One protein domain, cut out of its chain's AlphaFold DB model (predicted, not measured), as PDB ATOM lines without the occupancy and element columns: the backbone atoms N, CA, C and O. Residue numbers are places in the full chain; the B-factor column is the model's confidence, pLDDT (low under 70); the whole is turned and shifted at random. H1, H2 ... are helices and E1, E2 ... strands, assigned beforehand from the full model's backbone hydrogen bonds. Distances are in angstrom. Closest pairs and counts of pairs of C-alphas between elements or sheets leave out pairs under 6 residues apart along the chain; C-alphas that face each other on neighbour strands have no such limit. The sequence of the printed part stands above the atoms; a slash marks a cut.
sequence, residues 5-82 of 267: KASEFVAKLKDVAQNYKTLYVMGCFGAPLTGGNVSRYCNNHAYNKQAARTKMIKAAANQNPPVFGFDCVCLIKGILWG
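What this domain is: This is residues 5 to 82 of the 267 residues of an uncharacterized protein of Clostridiales bacterium 52_15 (UniProt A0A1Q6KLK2). A small three-stranded sheet makes the middle, with the helical hairpin H2 and H3 at one end and the helices H4 and H1 at the other. H4 sits beside the strands, and H1 extends away from them along the long axis. The printed part has 78 residues with four named helices and three named strands, in the order H1 E1 E2 H2 H3 E3 H4; the sheet is mixed, in the order E1 E3 E2, and the class is mixed, helices and strands. It is compact, with a radius of gyration of the C-alphas of 12.6 A, and spans 39 by 26 by 18 A, only just elongated.

How they stand to each other: The inner strand E3, residues 67 to 70, is parallel to E1, residues 21 to 24, at 36 degrees, with N 68 and O 21 2.9 A apart, within hydrogen-bond range. E3 is antiparallel to E2, residues 29 to 32, at 162 degrees, with N 30 and O 69 2.8 A apart, within range. H4, residues 72 to 80, is on the sheet but at the sheet's level, at a height of 2.3 A, on a local plane fitted to just 6 C-alphas; its closest C-alphas to E2 are those of Cys 74 and Phe 29, 4.5 A apart. H1, residues 6 to 19, is not on the sheet; with residues 9 to 13 alone it touches H4, opposite ways at a steep tilt of 62 degrees, closest at the C-alphas of Lys 12 and Ile 79, 7.2 A. H2, residues 35 to 44, and H3, residues 51 to 59, each only graze the sheet. They touch as a hairpin, opposite ways at a shallow tilt of 17 degrees, closest at the C-alphas of Cys 42 and Thr 54, 5.3 A. H1 is apart from both. Every O i to N i+4 pair is within hydrogen-bond range in H1 and H3, against 4 of 6 in H2 and 4 of 5 in H4.

Where its parts are: H1 begins at C-alpha 6, (25.373, 29.633, -121.791), and is 19.5 A long. H2 is 15.0 A, H3 12.2 A and H4 13.3 A, ending at C-alpha 80, (25.047, 18.755, -121.133).

The domain as a whole: The two farthest C-alphas, of Lys 5 and Ala 51, are 40.3 A apart. The printed part has no cut and no long link, and no printed residue is under 70 in pLDDT.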
ATOM      1  N   LYS A   5      24.932  27.040-125.921       95.94
ATOM      2  CA  LYS A   5      25.200  28.388-125.409       95.94
ATOM      3  C   LYS A   5      24.916  28.475-123.910       95.94
ATOM      4  O   LYS A   5      24.073  27.746-123.390       95.94
ATOM      5  N   ALA A   6      25.589  29.387-123.214       95.62
ATOM      6  CA  ALA A   6      25.373  29.633-121.791       95.62
ATOM      7  C   ALA A   6      23.926  30.063-121.500       95.62
ATOM      8  O   ALA A   6      23.339  29.598-120.522       95.62
ATOM      9  N   SER A   7      23.324  30.869-122.381       89.31
ATOM     10  CA  SER A   7      21.901  31.228-122.328       89.31
ATOM     11  C   SER A   7      20.972  30.004-122.338       89.31
ATOM     12  O   SER A   7      20.104  29.879-121.472       89.31
ATOM     13  N   GLU A   8      21.184  29.064-123.262       94.25
ATOM     14  CA  GLU A   8      20.410  27.820-123.360       94.25
ATOM     15  C   GLU A   8      20.634  26.916-122.141       94.25
ATOM     16  O   GLU A   8      19.681  26.383-121.569       94.25
ATOM     17  N   PHE A   9      21.888  26.768-121.715       97.50
ATOM     18  CA  PHE A   9      22.249  25.962-120.553       97.50
ATOM     19  C   PHE A   9      21.541  26.450-119.284       97.50
ATOM     20  O   PHE A   9      20.925  25.665-118.560       97.50
ATOM     21  N   VAL A  10      21.569  27.763-119.044       95.69
ATOM     22  CA  VAL A  10      20.901  28.390-117.900       95.69
ATOM     23  C   VAL A  10      19.379  28.305-118.009       95.69
ATOM     24  O   VAL A  10      18.725  28.065-116.994       95.69
ATOM     25  N   ALA A  11      18.804  28.439-119.207       90.81
ATOM     26  CA  ALA A  11      17.368  28.250-119.407       90.81
ATOM     27  C   ALA A  11      16.927  26.829-119.019       90.81
ATOM     28  O   ALA A  11      15.971  26.672-118.265       90.81
ATOM     29  N   LYS A  12      17.675  25.799-119.440       95.94
ATOM     30  CA  LYS A  12      17.400  24.400-119.067       95.94
ATOM     31  C   LYS A  12      17.535  24.155-117.564       95.94
ATOM     32  O   LYS A  12      16.710  23.458-116.986       95.94
ATOM     33  N   LEU A  13      18.548  24.731-116.916       97.88
ATOM     34  CA  LEU A  13      18.730  24.621-115.462       97.88
ATOM     35  C   LEU A  13      17.549  25.215-114.687       97.88
ATOM     36  O   LEU A  13      17.077  24.609-113.726       97.88
ATOM     37  N   LYS A  14      17.069  26.390-115.108       91.00
ATOM     38  CA  LYS A  14      15.892  27.032-114.511       91.00
ATOM     39  C   LYS A  14      14.630  26.216-114.733       91.00
ATOM     40  O   LYS A  14      13.890  26.003-113.782       91.00
ATOM     41  N   ASP A  15      14.438  25.719-115.952       91.56
ATOM     42  CA  ASP A  15      13.310  24.855-116.293       91.56
ATOM     43  C   ASP A  15      13.259  23.635-115.362       91.56
ATOM     44  O   ASP A  15      12.221  23.364-114.765       91.56
ATOM     45  N   VAL A  16      14.402  22.978-115.113       93.69
ATOM     46  CA  VAL A  16      14.491  21.870-114.144       93.69
ATOM     47  C   VAL A  16      14.056  22.306-112.742       93.69
ATOM     48  O   VAL A  16      13.253  21.615-112.121       93.69
ATOM     49  N   ALA A  17      14.563  23.441-112.254       92.19
ATOM     50  CA  ALA A  17      14.273  23.938-110.908       92.19
ATOM     51  C   ALA A  17      12.814  24.396-110.718       92.19
ATOM     52  O   ALA A  17      12.305  24.365-109.602       92.19
ATOM     53  N   GLN A  18      12.146  24.860-111.778       87.81
ATOM     54  CA  GLN A  18      10.821  25.486-111.689       87.81
ATOM     55  C   GLN A  18       9.683  24.556-112.124       87.81
ATOM     56  O   GLN A  18       8.582  24.641-111.583       87.81
ATOM     57  N   ASN A  19       9.933  23.668-113.089       88.44
ATOM     58  CA  ASN A  19       8.874  22.939-113.788       88.44
ATOM     59  C   ASN A  19       8.904  21.421-113.570       88.44
ATOM     60  O   ASN A  19       7.967  20.733-113.982       88.44
ATOM     61  N   TYR A  20       9.925  20.883-112.894       90.38
ATOM     62  CA  TYR A  20      10.038  19.448-112.630       90.38
ATOM     63  C   TYR A  20      10.076  19.150-111.139       90.38
ATOM     64  O   TYR A  20      10.784  19.788-110.366       90.38
ATOM     65  N   LYS A  21       9.371  18.088-110.738       95.38
ATOM     66  CA  LYS A  21       9.581  17.503-109.416       95.38
ATOM     67  C   LYS A  21      10.941  16.823-109.416       95.38
ATOM     68  O   LYS A  21      11.166  15.898-110.199       95.38
ATOM     69  N   THR A  22      11.836  17.253-108.539       98.25
ATOM     70  CA  THR A  22      13.168  16.662-108.431       98.25
ATOM     71  C   THR A  22      13.477  16.227-107.004       98.25
ATOM     72  O   THR A  22      12.787  16.595-106.058       98.25
ATOM     73  N   LEU A  23      14.472  15.357-106.857       98.50
ATOM     74  CA  LEU A  23      14.966  14.893-105.565       98.50
ATOM     75  C   LEU A  23      16.480  14.733-105.639       98.50
ATOM     76  O   LEU A  23      16.998  14.170-106.609       98.50
ATOM     77  N   TYR A  24      17.183  15.133-104.581       98.62
ATOM     78  CA  TYR A  24      18.602  14.836-104.459       98.62
ATOM     79  C   TYR A  24      18.833  13.321-104.311       98.62
ATOM     80  O   TYR A  24      18.474  12.697-103.305       98.62
ATOM     81  N   VAL A  25      19.466  12.712-105.306       98.31
ATOM     82  CA  VAL A  25      19.822  11.294-105.361       98.31
ATOM     83  C   VAL A  25      21.258  11.188-105.857       98.31
ATOM     84  O   VAL A  25      21.535  11.420-107.032       98.31
ATOM     85  N   MET A  26      22.172  10.803-104.961       97.88
ATOM     86  CA  MET A  26      23.599  10.722-105.281       97.88
ATOM     87  C   MET A  26      23.834   9.783-106.476       97.88
ATOM     88  O   MET A  26      23.293   8.671-106.514       97.88
ATOM     89  N   GLY A  27      24.614  10.244-107.450       96.94
ATOM     90  CA  GLY A  27      24.942   9.541-108.688       96.94
ATOM     91  C   GLY A  27      23.831   9.512-109.741       96.94
ATOM     92  O   GLY A  27      23.988   8.823-110.750       96.94
ATOM     93  N   CYS A  28      22.698  10.189-109.528       97.75
ATOM     94  CA  CYS A  28      21.613  10.245-110.506       97.75
ATOM     95  C   CYS A  28      21.753  11.478-111.405       97.75
ATOM     96  O   CYS A  28      21.956  12.582-110.914       97.75
ATOM     97  N   PHE A  29      21.617  11.301-112.720       97.19
ATOM     98  CA  PHE A  29      21.702  12.371-113.726       97.19
ATOM     99  C   PHE A  29      20.371  12.571-114.466       97.19
ATOM    100  O   PHE A  29      20.329  12.697-115.688       97.19
ATOM    101  N   GLY A  30      19.267  12.576-113.716       97.06
ATOM    102  CA  GLY A  30      17.943  12.904-114.241       97.06
ATOM    103  C   GLY A  30      17.091  11.700-114.616       97.06
ATOM    104  O   GLY A  30      16.237  11.804-115.493       97.06
ATOM    105  N   ALA A  31      17.308  10.549-113.977       97.50
ATOM    106  CA  ALA A  31      16.425   9.396-114.130       97.50
ATOM    107  C   ALA A  31      15.075   9.640-113.436       97.50
ATOM    108  O   ALA A  31      15.079  10.105-112.289       97.50
ATOM    109  N   PRO A  32      13.932   9.277-114.053       96.75
ATOM    110  CA  PRO A  32      12.674   9.207-113.326       96.75
ATOM    111  C   PRO A  32      12.779   8.119-112.249       96.75
ATOM    112  O   PRO A  32      13.271   7.008-112.499       96.75
ATOM    113  N   LEU A  33      12.327   8.437-111.039       96.69
ATOM    114  CA  LEU A  33      12.308   7.519-109.906       96.69
ATOM    115  C   LEU A  33      11.150   6.534-110.077       96.69
ATOM    116  O   LEU A  33      10.063   6.704-109.539       96.69
ATOM    117  N   THR A  34      11.374   5.498-110.876       90.94
ATOM    118  CA  THR A  34      10.396   4.442-111.156       90.94
ATOM    119  C   THR A  34      11.076   3.077-111.212       90.94
ATOM    120  O   THR A  34      12.273   2.978-111.492       90.94
ATOM    121  N   GLY A  35      10.321   2.013-110.918       84.50
ATOM    122  CA  GLY A  35      10.746   0.617-111.094       84.50
ATOM    123  C   GLY A  35      12.206   0.320-110.704       84.50
ATOM    124  O   GLY A  35      12.632   0.557-109.572       84.50
ATOM    125  N   GLY A  36      12.986  -0.190-111.666       85.25
ATOM    126  CA  GLY A  36      14.386  -0.584-111.469       85.25
ATOM    127  C   GLY A  36      15.344   0.561-111.115       85.25
ATOM    128  O   GLY A  36      16.343   0.320-110.432       85.25
ATOM    129  N   ASN A  37      15.037   1.809-111.493       89.19
ATOM    130  CA  ASN A  37      15.868   2.961-111.132       89.19
ATOM    131  C   ASN A  37      15.874   3.177-109.615       89.19
ATOM    132  O   ASN A  37      16.935   3.397-109.034       89.19
ATOM    133  N   VAL A  38      14.723   3.042-108.949       93.81
ATOM    134  CA  VAL A  38      14.620   3.178-107.484       93.81
ATOM    135  C   VAL A  38      15.494   2.138-106.789       93.81
ATOM    136  O   VAL A  38      16.297   2.483-105.924       93.81
ATOM    137  N   SER A  39      15.399   0.871-107.203       93.69
ATOM    138  CA  SER A  39      16.223  -0.208-106.646       93.69
ATOM    139  C   SER A  39      17.715   0.045-106.853       93.69
ATOM    140  O   SER A  39      18.494  -0.125-105.917       93.69
ATOM    141  N   ARG A  40      18.128   0.503-108.039       94.81
ATOM    142  CA  ARG A  40      19.526   0.867-108.311       94.81
ATOM    143  C   ARG A  40      20.004   1.987-107.386       94.81
ATOM    144  O   ARG A  40      21.039   1.839-106.738       94.81
ATOM    145  N   TYR A  41      19.268   3.095-107.309       96.38
ATOM    146  CA  TYR A  41      19.700   4.275-106.558       96.38
ATOM    147  C   TYR A  41      19.644   4.088-105.043       96.38
ATOM    148  O   TYR A  41      20.454   4.677-104.341       96.38
ATOM    149  N   CYS A  42      18.785   3.216-104.518       96.88
ATOM    150  CA  CYS A  42      18.831   2.850-103.100       96.88
ATOM    151  C   CYS A  42      20.077   2.026-102.726       96.88
ATOM    152  O   CYS A  42      20.374   1.911-101.543       96.88
ATOM    153  N   ASN A  43      20.813   1.466-103.699       95.94
ATOM    154  CA  ASN A  43      21.943   0.561-103.453       95.94
ATOM    155  C   ASN A  43      23.304   1.069-103.968       95.94
ATOM    156  O   ASN A  43      24.335   0.513-103.591       95.94
ATOM    157  N   ASN A  44      23.341   2.115-104.800       93.56
ATOM    158  CA  ASN A  44      24.557   2.535-105.509       93.56
ATOM    159  C   ASN A  44      25.597   3.258-104.628       93.56
ATOM    160  O   ASN A  44      26.785   2.969-104.727       93.56
ATOM    161  N   HIS A  45      25.173   4.175-103.755       96.44
ATOM    162  CA  HIS A  45      26.062   4.971-102.905       96.44
ATOM    163  C   HIS A  45      25.747   4.777-101.428       96.44
ATOM    164  O   HIS A  45      24.588   4.641-101.034       96.44
ATOM    165  N   ALA A  46      26.785   4.838-100.586       97.94
ATOM    166  CA  ALA A  46      26.640   4.783 -99.130       97.94
ATOM    167  C   ALA A  46      25.645   5.831 -98.605       97.94
ATOM    168  O   ALA A  46      24.845   5.518 -97.730       97.94
ATOM    169  N   TYR A  47      25.640   7.031 -99.195       97.12
ATOM    170  CA  TYR A  47      24.675   8.081 -98.873       97.12
ATOM    171  C   TYR A  47      23.221   7.638 -99.110       97.12
ATOM    172  O   TYR A  47      22.388   7.742 -98.212       97.12
ATOM    173  N   ASN A  48      22.910   7.072-100.280       98.00
ATOM    174  CA  ASN A  48      21.544   6.656-100.613       98.00
ATOM    175  C   ASN A  48      21.085   5.408 -99.829       98.00
ATOM    176  O   ASN A  48      19.895   5.274 -99.536       98.00
ATOM    177  N   LYS A  49      22.025   4.527 -99.450       98.12
ATOM    178  CA  LYS A  49      21.770   3.315 -98.647       98.12
ATOM    179  C   LYS A  49      21.330   3.603 -97.209       98.12
ATOM    180  O   LYS A  49      20.846   2.704 -96.527       98.12
ATOM    181  N   GLN A  50      21.491   4.835 -96.724       98.25
ATOM    182  CA  GLN A  50      20.988   5.222 -95.408       98.25
ATOM    183  C   GLN A  50      19.466   5.037 -95.351       98.25
ATOM    184  O   GLN A  50      18.755   5.433 -96.276       98.25
ATOM    185  N   ALA A  51      18.950   4.485 -94.249       98.00
ATOM    186  CA  ALA A  51      17.535   4.118 -94.128       98.00
ATOM    187  C   ALA A  51      16.580   5.289 -94.430       98.00
ATOM    188  O   ALA A  51      15.606   5.122 -95.168       98.00
ATOM    189  N   ALA A  52      16.894   6.491 -93.932       97.00
ATOM    190  CA  ALA A  52      16.112   7.698 -94.199       97.00
ATOM    191  C   ALA A  52      16.104   8.074 -95.692       97.00
ATOM    192  O   ALA A  52      15.048   8.385 -96.244       97.00
ATOM    193  N   ARG A  53      17.258   7.984 -96.369       97.06
ATOM    194  CA  ARG A  53      17.378   8.273 -97.807       97.06
ATOM    195  C   ARG A  53      16.656   7.232 -98.648       97.06
ATOM    196  O   ARG A  53      15.867   7.596 -99.509       97.06
ATOM    197  N   THR A  54      16.842   5.951 -98.350       97.38
ATOM    198  CA  THR A  54      16.133   4.860 -99.030       97.38
ATOM    199  C   THR A  54      14.616   5.005 -98.891       97.38
ATOM    200  O   THR A  54      13.897   4.860 -99.878       97.38
ATOM    201  N   LYS A  55      14.108   5.330 -97.693       97.62
ATOM    202  CA  LYS A  55      12.675   5.581 -97.473       97.62
ATOM    203  C   LYS A  55      12.173   6.744 -98.331       97.62
ATOM    204  O   LYS A  55      11.128   6.626 -98.961       97.62
ATOM    205  N   MET A  56      12.931   7.832 -98.384       97.06
ATOM    206  CA  MET A  56      12.591   9.023 -99.160       97.06
ATOM    207  C   MET A  56      12.594   8.765-100.674       97.06
ATOM    208  O   MET A  56      11.628   9.105-101.348       97.06
ATOM    209  N   ILE A  57      13.625   8.097-101.204       97.62
ATOM    210  CA  ILE A  57      13.707   7.731-102.628       97.62
ATOM    211  C   ILE A  57      12.543   6.805-103.008       97.62
ATOM    212  O   ILE A  57      11.922   6.993-104.050       97.62
ATOM    213  N   LYS A  58      12.198   5.837-102.146       97.00
ATOM    214  CA  LYS A  58      11.034   4.962-102.349       97.00
ATOM    215  C   LYS A  58       9.704   5.722-102.297       97.00
ATOM    216  O   LYS A  58       8.806   5.383-103.054       97.00
ATOM    217  N   ALA A  59       9.571   6.744-101.452       96.38
ATOM    218  CA  ALA A  59       8.359   7.570-101.381       96.38
ATOM    219  C   ALA A  59       8.179   8.482-102.611       96.38
ATOM    220  O   ALA A  59       7.057   8.805-102.997       96.38
ATOM    221  N   ALA A  60       9.280   8.875-103.251       95.94
ATOM    222  CA  ALA A  60       9.262   9.609-104.512       95.94
ATOM    223  C   ALA A  60       8.989   8.710-105.738       95.94
ATOM    224  O   ALA A  60       8.865   9.215-106.854       95.94
ATOM    225  N   ALA A  61       8.907   7.388-105.547       94.94
ATOM    226  CA  ALA A  61       8.770   6.438-106.636       94.94
ATOM    227  C   ALA A  61       7.385   6.484-107.301       94.94
ATOM    228  O   ALA A  61       6.368   6.591-106.620       94.94
ATOM    229  N   ASN A  62       7.347   6.301-108.625       92.44
ATOM    230  CA  ASN A  62       6.123   6.093-109.419       92.44
ATOM    231  C   ASN A  62       5.057   7.199-109.265       92.44
ATOM    232  O   ASN A  62       3.868   6.939-109.442       92.44
ATOM    233  N   GLN A  63       5.465   8.429-108.942       91.75
ATOM    234  CA  GLN A  63       4.549   9.571-108.905       91.75
ATOM    235  C   GLN A  63       4.126  10.015-110.314       91.75
ATOM    236  O   GLN A  63       4.834   9.776-111.293       91.75
ATOM    237  N   ASN A  64       2.989  10.711-110.397       89.19
ATOM    238  CA  ASN A  64       2.528  11.399-111.599       89.19
ATOM    239  C   ASN A  64       2.184  12.870-111.262       89.19
ATOM    240  O   ASN A  64       1.304  13.093-110.427       89.19
ATOM    241  N   PRO A  65       2.871  13.878-111.838       88.06
ATOM    242  CA  PRO A  65       4.050  13.750-112.703       88.06
ATOM    243  C   PRO A  65       5.241  13.102-111.964       88.06
ATOM    244  O   PRO A  65       5.277  13.140-110.728       88.06
ATOM    245  N   PRO A  66       6.195  12.489-112.692       92.75
ATOM    246  CA  PRO A  66       7.315  11.763-112.098       92.75
ATOM    247  C   PRO A  66       8.280  12.687-111.358       92.75
ATOM    248  O   PRO A  66       8.456  13.849-111.720       92.75
ATOM    249  N   VAL A  67       8.954  12.125-110.353       97.81
ATOM    250  CA  VAL A  67      10.085  12.768-109.682       97.81
ATOM    251  C   VAL A  67      11.378  12.340-110.371       97.81
ATOM    252  O   VAL A  67      11.620  11.144-110.538       97.81
ATOM    253  N   PHE A  68      12.220  13.298-110.751       98.50
ATOM    254  CA  PHE A  68      13.535  13.044-111.341       98.50
ATOM    255  C   PHE A  68      14.643  13.145-110.289       98.50
ATOM    256  O   PHE A  68      14.708  14.100-109.519       98.50
ATOM    257  N   GLY A  69      15.536  12.158-110.251       98.25
ATOM    258  CA  GLY A  69      16.688  12.189-109.354       98.25
ATOM    259  C   GLY A  69      17.857  12.967-109.956       98.25
ATOM    260  O   GLY A  69      18.209  12.737-111.110       98.25
ATOM    261  N   PHE A  70      18.505  13.813-109.163       98.69
ATOM    262  CA  PHE A  70      19.752  14.487-109.532       98.69
ATOM    263  C   PHE A  70      20.727  14.527-108.353       98.69
ATOM    264  O   PHE A  70      20.302  14.526-107.205       98.69
ATOM    265  N   ASP A  71      22.026  14.618-108.612       98.31
ATOM    266  CA  ASP A  71      22.960  15.245-107.669       98.31
ATOM    267  C   ASP A  71      23.561  16.522-108.270       98.31
ATOM    268  O   ASP A  71      23.241  16.893-109.403       98.31
ATOM    269  N   CYS A  72      24.405  17.219-107.507       98.50
ATOM    270  CA  CYS A  72      24.909  18.540-107.871       98.50
ATOM    271  C   CYS A  72      25.623  18.564-109.234       98.50
ATOM    272  O   CYS A  72      25.242  19.311-110.135       98.50
ATOM    273  N   VAL A  73      26.622  17.701-109.423       98.75
ATOM    274  CA  VAL A  73      27.405  17.639-110.663       98.75
ATOM    275  C   VAL A  73      26.659  16.880-111.759       98.75
ATOM    276  O   VAL A  73      26.817  17.180-112.941       98.75
ATOM    277  N   CYS A  74      25.821  15.909-111.399       98.69
ATOM    278  CA  CYS A  74      25.017  15.145-112.342       98.69
ATOM    279  C   CYS A  74      23.854  15.952-112.927       98.69
ATOM    280  O   CYS A  74      23.427  15.627-114.030       98.69
ATOM    281  N   LEU A  75      23.389  17.023-112.273       98.88
ATOM    282  CA  LEU A  75      22.504  18.015-112.894       98.88
ATOM    283  C   LEU A  75      23.196  18.699-114.081       98.88
ATOM    284  O   LEU A  75      22.667  18.699-115.192       98.88
ATOM    285  N   ILE A  76      24.411  19.216-113.861       98.75
ATOM    286  CA  ILE A  76      25.223  19.866-114.902       98.75
ATOM    287  C   ILE A  76      25.505  18.882-116.041       98.75
ATOM    288  O   ILE A  76      25.210  19.171-117.201       98.75
ATOM    289  N   LYS A  77      26.033  17.694-115.714       98.44
ATOM    290  CA  LYS A  77      26.336  16.657-116.711       98.44
ATOM    291  C   LYS A  77      25.081  16.204-117.444       98.44
ATOM    292  O   LYS A  77      25.115  16.139-118.661       98.44
ATOM    293  N   GLY A  78      23.980  15.945-116.738       98.31
ATOM    294  CA  GLY A  78      22.721  15.484-117.322       98.31
ATOM    295  C   GLY A  78      22.215  16.428-118.408       98.31
ATOM    296  O   GLY A  78      21.951  15.984-119.525       98.31
ATOM    297  N   ILE A  79      22.165  17.734-118.129       98.44
ATOM    298  CA  ILE A  79      21.770  18.739-119.127       98.44
ATOM    299  C   ILE A  79      22.732  18.739-120.316       98.44
ATOM    300  O   ILE A  79      22.290  18.651-121.462       98.44
ATOM    301  N   LEU A  80      24.044  18.767-120.065       98.19
ATOM    302  CA  LEU A  80      25.047  18.755-121.133       98.19
ATOM    303  C   LEU A  80      25.074  17.436-121.927       98.19
ATOM    304  O   LEU A  80      25.527  17.411-123.066       98.19
ATOM    305  N   TRP A  81      24.552  16.354-121.354       98.25
ATOM    306  CA  TRP A  81      24.355  15.040-121.963       98.25
ATOM    307  C   TRP A  81      22.998  14.881-122.668       98.25
ATOM    308  O   TRP A  81      22.668  13.787-123.131       98.25
ATOM    309  N   GLY A  82      22.212  15.956-122.776       96.75
ATOM    310  CA  GLY A  82      20.963  15.982-123.539       96.75
ATOM    311  C   GLY A  82      19.707  15.635-122.737       96.75
ATOM    312  O   GLY A  82      18.707  15.223-123.327       96.75
TER     313      GLY A  82